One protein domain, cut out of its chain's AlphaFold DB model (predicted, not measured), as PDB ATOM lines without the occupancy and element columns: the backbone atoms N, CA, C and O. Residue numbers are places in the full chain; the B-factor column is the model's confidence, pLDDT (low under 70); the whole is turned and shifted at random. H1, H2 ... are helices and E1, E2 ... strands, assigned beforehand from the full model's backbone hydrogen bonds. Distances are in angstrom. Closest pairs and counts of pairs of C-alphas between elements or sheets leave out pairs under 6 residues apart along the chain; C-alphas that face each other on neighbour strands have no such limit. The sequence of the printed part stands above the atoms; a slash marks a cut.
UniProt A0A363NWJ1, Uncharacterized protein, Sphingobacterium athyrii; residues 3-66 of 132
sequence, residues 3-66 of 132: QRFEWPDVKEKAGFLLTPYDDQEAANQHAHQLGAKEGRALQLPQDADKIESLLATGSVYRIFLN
ATOM      1  N   GLN A   3     -39.524 -11.015 -30.754       91.19
ATOM      2  CA  GLN A   3     -39.622  -9.603 -31.120       91.19
ATOM      3  C   GLN A   3     -40.799  -9.320 -32.034       91.19
ATOM      4  O   GLN A   3     -41.315 -10.232 -32.672       91.19
ATOM      5  N   ARG A   4     -41.214  -8.057 -32.116       90.06
ATOM      6  CA  ARG A   4     -42.201  -7.611 -33.096       90.06
ATOM      7  C   ARG A   4     -41.673  -7.834 -34.503       90.06
ATOM      8  O   ARG A   4     -40.486  -7.672 -34.778       90.06
ATOM      9  N   PHE A   5     -42.581  -8.204 -35.386       90.06
ATOM     10  CA  PHE A   5     -42.261  -8.501 -36.762       90.06
ATOM     11  C   PHE A   5     -43.355  -7.964 -37.664       90.06
ATOM     12  O   PHE A   5     -44.508  -8.387 -37.586       90.06
ATOM     13  N   GLU A   6     -42.987  -7.011 -38.510       88.50
ATOM     14  CA  GLU A   6     -43.869  -6.548 -39.565       88.50
ATOM     15  C   GLU A   6     -43.687  -7.412 -40.800       88.50
ATOM     16  O   GLU A   6     -42.576  -7.585 -41.299       88.50
ATOM     17  N   TRP A   7     -44.800  -7.928 -41.304       88.69
ATOM     18  CA  TRP A   7     -44.817  -8.766 -42.488       88.69
ATOM     19  C   TRP A   7     -46.039  -8.444 -43.346       88.69
ATOM     20  O   TRP A   7     -47.059  -8.019 -42.790       88.69
ATOM     21  N   PRO A   8     -45.970  -8.621 -44.678       86.94
ATOM     22  CA  PRO A   8     -47.155  -8.529 -45.517       86.94
ATOM     23  C   PRO A   8     -48.256  -9.469 -45.017       86.94
ATOM     24  O   PRO A   8     -47.976 -10.542 -44.476       86.94
ATOM     25  N   ASP A   9     -49.504  -9.025 -45.148       85.69
ATOM     26  CA  ASP A   9     -50.716  -9.745 -44.730       85.69
ATOM     27  C   ASP A   9     -50.828 -10.063 -43.227       85.69
ATOM     28  O   ASP A   9     -51.780 -10.706 -42.781       85.69
ATOM     29  N   VAL A  10     -49.902  -9.557 -42.409       87.44
ATOM     30  CA  VAL A  10     -49.997  -9.603 -40.950       87.44
ATOM     31  C   VAL A  10     -50.477  -8.250 -40.451       87.44
ATOM     32  O   VAL A  10     -49.898  -7.208 -40.763       87.44
ATOM     33  N   LYS A  11     -51.545  -8.264 -39.649       86.88
ATOM     34  CA  LYS A  11     -52.069  -7.050 -39.015       86.88
ATOM     35  C   LYS A  11     -50.953  -6.348 -38.238       86.88
ATOM     36  O   LYS A  11     -50.160  -6.992 -37.550       86.88
ATOM     37  N   GLU A  12     -50.915  -5.024 -38.325       84.81
ATOM     38  CA  GLU A  12     -49.932  -4.212 -37.609       84.81
ATOM     39  C   GLU A  12     -49.897  -4.589 -36.117       84.81
ATOM     40  O   GLU A  12     -50.942  -4.793 -35.491       84.81
ATOM     41  N   LYS A  13     -48.687  -4.705 -35.554       84.56
ATOM     42  CA  LYS A  13     -48.431  -5.107 -34.155       84.56
ATOM     43  C   LYS A  13     -48.913  -6.517 -33.784       84.56
ATOM     44  O   LYS A  13     -48.845  -6.871 -32.608       84.56
ATOM     45  N   ALA A  14     -49.376  -7.314 -34.748       89.38
ATOM     46  CA  ALA A  14     -49.817  -8.685 -34.516       89.38
ATOM     47  C   ALA A  14     -48.772  -9.747 -34.910       89.38
ATOM     48  O   ALA A  14     -48.930 -10.918 -34.573       89.38
ATOM     49  N   GLY A  15     -47.710  -9.360 -35.615       90.44
ATOM     50  CA  GLY A  15     -46.625 -10.263 -35.987       90.44
ATOM     51  C   GLY A  15     -45.492 -10.265 -34.970       90.44
ATOM     52  O   GLY A  15     -45.078  -9.212 -34.478       90.44
ATOM     53  N   PHE A  16     -44.965 -11.453 -34.691       90.81
ATOM     54  CA  PHE A  16     -43.766 -11.652 -33.890       90.81
ATOM     55  C   PHE A  16     -42.802 -12.618 -34.572       90.81
ATOM     56  O   PHE A  16     -43.224 -13.605 -35.165       90.81
ATOM     57  N   LEU A  17     -41.502 -12.364 -34.448       90.81
ATOM     58  CA  LEU A  17     -40.439 -13.264 -34.871       90.81
ATOM     59  C   LEU A  17     -39.768 -13.849 -33.630       90.81
ATOM     60  O   LEU A  17     -39.261 -13.123 -32.772       90.81
ATOM     61  N   LEU A  18     -39.749 -15.172 -33.550       90.00
ATOM     62  CA  LEU A  18     -39.022 -15.926 -32.547       90.00
ATOM     63  C   LEU A  18     -37.681 -16.362 -33.140       90.00
ATOM     64  O   LEU A  18     -37.637 -17.182 -34.052       90.00
ATOM     65  N   THR A  19     -36.586 -15.823 -32.610       89.25
ATOM     66  CA  THR A  19     -35.225 -16.255 -32.944       89.25
ATOM     67  C   THR A  19     -34.656 -17.118 -31.820       89.25
ATOM     68  O   THR A  19     -34.497 -16.605 -30.702       89.25
ATOM     69  N   PRO A  20     -34.386 -18.411 -32.073       87.88
ATOM     70  CA  PRO A  20     -33.699 -19.267 -31.116       87.88
ATOM     71  C   PRO A  20     -32.206 -18.921 -31.069       87.88
ATOM     72  O   PRO A  20     -31.611 -18.573 -32.088       87.88
ATOM     73  N   TYR A  21     -31.629 -19.015 -29.877       87.75
ATOM     74  CA  TYR A  21     -30.203 -18.848 -29.624       87.75
ATOM     75  C   TYR A  21     -29.755 -19.980 -28.711       87.75
ATOM     76  O   TYR A  21     -30.416 -20.231 -27.704       87.75
ATOM     77  N   ASP A  22     -28.648 -20.626 -29.065       85.56
ATOM     78  CA  ASP A  22     -28.035 -21.676 -28.243       85.56
ATOM     79  C   ASP A  22     -27.134 -21.083 -27.145       85.56
ATOM     80  O   ASP A  22     -26.822 -21.744 -26.160       85.56
ATOM     81  N   ASP A  23     -26.743 -19.817 -27.306       88.06
ATOM     82  CA  ASP A  23     -25.841 -19.082 -26.428       88.06
ATOM     83  C   ASP A  23     -26.507 -17.788 -25.913       88.06
ATOM     84  O   ASP A  23     -27.210 -17.069 -26.635       88.06
ATOM     85  N   GLN A  24     -26.297 -17.506 -24.627       87.06
ATOM     86  CA  GLN A  24     -26.893 -16.359 -23.948       87.06
ATOM     87  C   GLN A  24     -26.263 -15.029 -24.384       87.06
ATOM     88  O   GLN A  24     -26.949 -14.006 -24.395       87.06
ATOM     89  N   GLU A  25     -24.985 -15.019 -24.756       89.19
ATOM     90  CA  GLU A  25     -24.284 -13.820 -25.199       89.19
ATOM     91  C   GLU A  25     -24.856 -13.299 -26.520       89.19
ATOM     92  O   GLU A  25     -25.240 -12.132 -26.583       89.19
ATOM     93  N   ALA A  26     -25.037 -14.144 -27.538       87.62
ATOM     94  CA  ALA A  26     -25.670 -13.759 -28.800       87.62
ATOM     95  C   ALA A  26     -27.127 -13.320 -28.603       87.62
ATOM     96  O   ALA A  26     -27.579 -12.360 -29.236       87.62
ATOM     97  N   ALA A  27     -27.861 -13.971 -27.693       88.00
ATOM     98  CA  ALA A  27     -29.210 -13.539 -27.332       88.00
ATOM     99  C   ALA A  27     -29.205 -12.131 -26.712       88.00
ATOM    100  O   ALA A  27     -30.049 -11.299 -27.058       88.00
ATOM    101  N   ASN A  28     -28.235 -11.844 -25.840       88.56
ATOM    102  CA  ASN A  28     -28.057 -10.526 -25.243       88.56
ATOM    103  C   ASN A  28     -27.629  -9.496 -26.292       88.56
ATOM    104  O   ASN A  28     -28.207  -8.414 -26.330       88.56
ATOM    105  N   GLN A  29     -26.666  -9.807 -27.163       89.62
ATOM    106  CA  GLN A  29     -26.219  -8.911 -28.235       89.62
ATOM    107  C   GLN A  29     -27.385  -8.497 -29.136       89.62
ATOM    108  O   GLN A  29     -27.537  -7.312 -29.420       89.62
ATOM    109  N   HIS A  30     -28.254  -9.441 -29.510       89.62
ATOM    110  CA  HIS A  30     -29.496  -9.133 -30.215       89.62
ATOM    111  C   HIS A  30     -30.382  -8.199 -29.386       89.62
ATOM    112  O   HIS A  30     -30.781  -7.147 -29.875       89.62
ATOM    113  N   ALA A  31     -30.661  -8.535 -28.124       87.81
ATOM    114  CA  ALA A  31     -31.530  -7.725 -27.273       87.81
ATOM    115  C   ALA A  31     -31.049  -6.267 -27.117       87.81
ATOM    116  O   ALA A  31     -31.889  -5.375 -27.055       87.81
ATOM    117  N   HIS A  32     -29.734  -6.012 -27.119       89.00
ATOM    118  CA  HIS A  32     -29.168  -4.655 -27.070       89.00
ATOM    119  C   HIS A  32     -29.452  -3.819 -28.322       89.00
ATOM    120  O   HIS A  32     -29.425  -2.594 -28.245       89.00
ATOM    121  N   GLN A  33     -29.706  -4.456 -29.468       89.19
ATOM    122  CA  GLN A  33     -30.073  -3.737 -30.687       89.19
ATOM    123  C   GLN A  33     -31.532  -3.272 -30.650       89.19
ATOM    124  O   GLN A  33     -31.878  -2.294 -31.305       89.19
ATOM    125  N   LEU A  34     -32.389  -3.950 -29.884       86.19
ATOM    126  CA  LEU A  34     -33.824  -3.696 -29.885       86.19
ATOM    127  C   LEU A  34     -34.191  -2.469 -29.050       86.19
ATOM    128  O   LEU A  34     -33.747  -2.293 -27.914       86.19
ATOM    129  N   GLY A  35     -35.085  -1.649 -29.594       83.75
ATOM    130  CA  GLY A  35     -35.681  -0.527 -28.887       83.75
ATOM    131  C   GLY A  35     -36.629  -0.955 -27.762       83.75
ATOM    132  O   GLY A  35     -37.068  -2.107 -27.641       83.75
ATOM    133  N   ALA A  36     -37.015   0.015 -26.929       76.69
ATOM    134  CA  ALA A  36     -37.987  -0.218 -25.870       76.69
ATOM    135  C   ALA A  36     -39.318  -0.733 -26.456       76.69
ATOM    136  O   ALA A  36     -39.959  -0.055 -27.258       76.69
ATOM    137  N   LYS A  37     -39.771  -1.911 -25.995       82.38
ATOM    138  CA  LYS A  37     -40.992  -2.619 -26.449       82.38
ATOM    139  C   LYS A  37     -40.909  -3.259 -27.845       82.38
ATOM    140  O   LYS A  37     -41.949  -3.672 -28.369       82.38
ATOM    141  N   GLU A  38     -39.722  -3.381 -28.432       84.75
ATOM    142  CA  GLU A  38     -39.542  -4.073 -29.717       84.75
ATOM    143  C   GLU A  38     -39.374  -5.584 -29.565       84.75
ATOM    144  O   GLU A  38     -39.791  -6.335 -30.443       84.75
ATOM    145  N   GLY A  39     -38.882  -6.058 -28.422       87.12
ATOM    146  CA  GLY A  39     -38.819  -7.484 -28.132       87.12
ATOM    147  C   GLY A  39     -38.531  -7.800 -26.675       87.12
ATOM    148  O   GLY A  39     -38.355  -6.917 -25.838       87.12
ATOM    149  N   ARG A  40     -38.526  -9.097 -26.372       87.06
ATOM    150  CA  ARG A  40     -38.203  -9.660 -25.065       87.06
ATOM    151  C   ARG A  40     -37.432 -10.981 -25.183       87.06
ATOM    152  O   ARG A  40     -37.819 -11.882 -25.934       87.06
ATOM    153  N   ALA A  41     -36.358 -11.114 -24.408       87.50
ATOM    154  CA  ALA A  41     -35.688 -12.395 -24.225       87.50
ATOM    155  C   ALA A  41     -36.614 -13.352 -23.459       87.50
ATOM    156  O   ALA A  41     -37.177 -12.983 -22.429       87.50
ATOM    157  N   LEU A  42     -36.787 -14.558 -23.994       87.38
ATOM    158  CA  LEU A  42     -37.569 -15.627 -23.379       87.38
ATOM    159  C   LEU A  42     -36.623 -16.776 -23.055       87.38
ATOM    160  O   LEU A  42     -35.774 -17.106 -23.889       87.38
ATOM    161  N   GLN A  43     -36.789 -17.371 -21.881       86.88
ATOM    162  CA  GLN A  43     -36.092 -18.584 -21.468       86.88
ATOM    163  C   GLN A  43     -37.072 -19.750 -21.539       86.88
ATOM    164  O   GLN A  43     -38.129 -19.719 -20.917       86.88
ATOM    165  N   LEU A  44     -36.749 -20.761 -22.340       82.69
ATOM    166  CA  LEU A  44     -37.557 -21.972 -22.434       82.69
ATOM    167  C   LEU A  44     -36.908 -23.070 -21.578       82.69
ATOM    168  O   LEU A  44     -35.689 -23.228 -21.646       82.69
ATOM    169  N   PRO A  45     -37.696 -23.834 -20.797       86.38
ATOM    170  CA  PRO A  45     -39.162 -23.908 -20.836       86.38
ATOM    171  C   PRO A  45     -39.916 -22.877 -19.972       86.38
ATOM    172  O   PRO A  45     -41.134 -22.809 -20.063       86.38
ATOM    173  N   GLN A  46     -39.239 -22.067 -19.155       88.44
ATOM    174  CA  GLN A  46     -39.858 -21.221 -18.117       88.44
ATOM    175  C   GLN A  46     -40.903 -20.224 -18.652       88.44
ATOM    176  O   GLN A  46     -41.856 -19.886 -17.956       88.44
ATOM    177  N   ASP A  47     -40.726 -19.742 -19.881       87.31
ATOM    178  CA  ASP A  47     -41.604 -18.779 -20.543       87.31
ATOM    179  C   ASP A  47     -42.546 -19.416 -21.586       87.31
ATOM    180  O   ASP A  47     -43.161 -18.686 -22.369       87.31
ATOM    181  N   ALA A  48     -42.675 -20.749 -21.628       85.56
ATOM    182  CA  ALA A  48     -43.490 -21.451 -22.627       85.56
ATOM    183  C   ALA A  48     -44.962 -20.995 -22.618       85.56
ATOM    184  O   ALA A  48     -45.485 -20.626 -23.670       85.56
ATOM    185  N   ASP A  49     -45.576 -20.878 -21.437       86.56
ATOM    186  CA  ASP A  49     -46.976 -20.448 -21.271       86.56
ATOM    187  C   ASP A  49     -47.259 -19.081 -21.918       86.56
ATOM    188  O   ASP A  49     -48.342 -18.820 -22.451       86.56
ATOM    189  N   LYS A  50     -46.264 -18.183 -21.924       81.81
ATOM    190  CA  LYS A  50     -46.391 -16.862 -22.557       81.81
ATOM    191  C   LYS A  50     -46.501 -16.991 -24.073       81.81
ATOM    192  O   LYS A  50     -47.275 -16.257 -24.681       81.81
ATOM    193  N   ILE A  51     -45.759 -17.916 -24.680       83.81
ATOM    194  CA  ILE A  51     -45.848 -18.205 -26.116       83.81
ATOM    195  C   ILE A  51     -47.182 -18.881 -26.432       83.81
ATOM    196  O   ILE A  51     -47.848 -18.481 -27.386       83.81
ATOM    197  N   GLU A  52     -47.606 -19.848 -25.617       84.44
ATOM    198  CA  GLU A  52     -48.887 -20.539 -25.806       84.44
ATOM    199  C   GLU A  52     -50.071 -19.569 -25.779       84.44
ATOM    200  O   GLU A  52     -50.939 -19.636 -26.648       84.44
ATOM    201  N   SER A  53     -50.061 -18.587 -24.872       81.62
ATOM    202  CA  SER A  53     -51.111 -17.561 -24.811       81.62
ATOM    203  C   SER A  53     -51.226 -16.729 -26.097       81.62
ATOM    204  O   SER A  53     -52.326 -16.350 -26.499       81.62
ATOM    205  N   LEU A  54     -50.107 -16.484 -26.789       80.12
ATOM    206  CA  LEU A  54     -50.089 -15.773 -28.069       80.12
ATOM    207  C   LEU A  54     -50.583 -16.650 -29.225       80.12
ATOM    208  O   LEU A  54     -51.077 -16.117 -30.219       80.12
ATOM    209  N   LEU A  55     -50.467 -17.972 -29.098       83.00
ATOM    210  CA  LEU A  55     -50.887 -18.961 -30.095       83.00
ATOM    211  C   LEU A  55     -52.277 -19.554 -29.820       83.00
ATOM    212  O   LEU A  55     -52.722 -20.421 -30.573       83.00
ATOM    213  N   ALA A  56     -52.965 -19.092 -28.774       82.69
ATOM    214  CA  ALA A  56     -54.289 -19.575 -28.414       82.69
ATOM    215  C   ALA A  56     -55.273 -19.483 -29.595       82.69
ATOM    216  O   ALA A  56     -55.211 -18.574 -30.428       82.69
ATOM    217  N   THR A  57     -56.208 -20.431 -29.664       75.19
ATOM    218  CA  THR A  57     -57.203 -20.480 -30.745       75.19
ATOM    219  C   THR A  57     -58.014 -19.180 -30.780       75.19
ATOM    220  O   THR A  57     -58.535 -18.743 -29.759       75.19
ATOM    221  N   GLY A  58     -58.108 -18.552 -31.956       77.25
ATOM    222  CA  GLY A  58     -58.754 -17.241 -32.127       77.25
ATOM    223  C   GLY A  58     -57.836 -16.038 -31.880       77.25
ATOM    224  O   GLY A  58     -58.259 -14.900 -32.087       77.25
ATOM    225  N   SER A  59     -56.576 -16.262 -31.494       81.19
ATOM    226  CA  SER A  59     -55.572 -15.205 -31.418       81.19
ATOM    227  C   SER A  59     -55.322 -14.588 -32.794       81.19
ATOM    228  O   SER A  59     -55.149 -15.275 -33.803       81.19
ATOM    229  N   VAL A  60     -55.274 -13.258 -32.823       84.56
ATOM    230  CA  VAL A  60     -54.884 -12.485 -34.011       84.56
ATOM    231  C   VAL A  60     -53.370 -12.473 -34.220       84.56
ATOM    232  O   VAL A  60     -52.902 -12.004 -35.259       84.56
ATOM    233  N   TYR A  61     -52.603 -12.953 -33.238       88.00
ATOM    234  CA  TYR A  61     -51.151 -12.927 -33.266       88.00
ATOM    235  C   TYR A  61     -50.575 -14.037 -34.148       88.00
ATOM    236  O   TYR A  61     -51.073 -15.161 -34.197       88.00
ATOM    237  N   ARG A  62     -49.490 -13.713 -34.856       87.81
ATOM    238  CA  ARG A  62     -48.742 -14.639 -35.710       87.81
ATOM    239  C   ARG A  62     -47.299 -14.685 -35.244       87.81
ATOM    240  O   ARG A  62     -46.630 -13.656 -35.236       87.81
ATOM    241  N   ILE A  63     -46.824 -15.872 -34.875       87.62
ATOM    242  CA  ILE A  63     -45.421 -16.094 -34.523       87.62
ATOM    243  C   ILE A  63     -44.732 -16.791 -35.689       87.62
ATOM    244  O   ILE A  63     -45.114 -17.886 -36.095       87.62
ATOM    245  N   PHE A  64     -43.697 -16.148 -36.205       87.00
ATOM    246  CA  PHE A  64     -42.783 -16.699 -37.186       87.00
ATOM    247  C   PHE A  64     -41.577 -17.250 -36.447       87.00
ATOM    248  O   PHE A  64     -41.026 -16.593 -35.564       87.00
ATOM    249  N   LEU A  65     -41.145 -18.453 -36.802       85.06
ATOM    250  CA  LEU A  65     -39.886 -18.983 -36.308       85.06
ATOM    251  C   LEU A  65     -38.790 -18.578 -37.285       85.06
ATOM    252  O   LEU A  65     -38.898 -18.836 -38.485       85.06
ATOM    253  N   ASN A  66     -37.733 -17.959 -36.773       82.44
ATOM    254  CA  ASN A  66     -36.571 -17.601 -37.563       82.44
ATOM    255  C   ASN A  66     -35.802 -18.867 -37.972       82.44
ATOM    256  O   ASN A  66     -34.841 -19.284 -37.327       82.44
TER     257      ASN A  66
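Overview. This is residues 3 to 66 of the 132 residues of an uncharacterized protein of Sphingobacterium athyrii (UniProt A0A363NWJ1). A short ribbon of two parallel strands, E1 and E2 side by side, lies in the middle, with helix H1 out beyond the ends of the strands at Leu 18 and Leu 65, and helix H2 near the start of E2. The chain runs from E1 out to H1 and folds back through a long link, residues 34 to 47, to H2 and E2; the two helices are well separated, and loops make up much of the body. The printed part has 64 residues, with two named helices and two named strands in the order E1, H1, H2, E2; the sheet, of order E1, E2, is parallel. The class is mixed, helices and strands, with under half of the residues, 26, in named elements. The whole is compact, with a radius of gyration of the C-alphas of 12.2 A and spans of 35 by 24 by 20 A.

Along the chain. Residues 3 to 14 form a stretch with no named element, beginning at C-alpha 3 at (-39.622, -9.603, -31.120). E1 is residues 15 to 18, 10.1 A from first to last C-alpha, and begins at C-alpha 15 at (-46.625, -10.263, -35.987). H1 is residues 24 to 33, 14.7 A long. Residues 34 to 47 again hold no named element. H2 is residues 48 to 55, 10.8 A long. E2 is residues 62 to 65, 9.9 A long, and ends at C-alpha 65 at (-39.886, -18.983, -36.308).

Arrangement. E1 and E2 are parallel neighbours, with 26 degrees between their directions. The C-alphas of Phe 16 and Ile 63 face each other at 4.8 A. N 16 and O 62 are within hydrogen-bond range at 2.8 A, and so are N 64 and O 16 at 2.8 A. E1, H1, H2 and E2 make a strand-helix-strand unit, two parallel neighbour strands with helices between them along the chain, and its crossover is right-handed. The closest C-alphas of H2 and E2 are those of Leu 55 and Arg 62, 7.4 A apart. E1 and H2 are apart, H1 and E2 are apart, and H1 and H2 are apart. In the helices' backbones, 5 of 6 O i to N i+4 pairs of H1 and 3 of 4 of H2 are within hydrogen-bond range.

Size, cuts and confidence. The two C-alphas farthest apart are those of Glu 25 and Gly 58, at 35.3 A. The C-alphas of Gln 3 and Asn 66, the first and last printed, are 10.7 A apart. The printed part has no cut. The link from E1 to H1 is tight, the link from H2 to E2 is short, and the link from H1 to H2, 14 residues, is long. The mean pLDDT of the printed part is 86.3, and no printed residue is under 70.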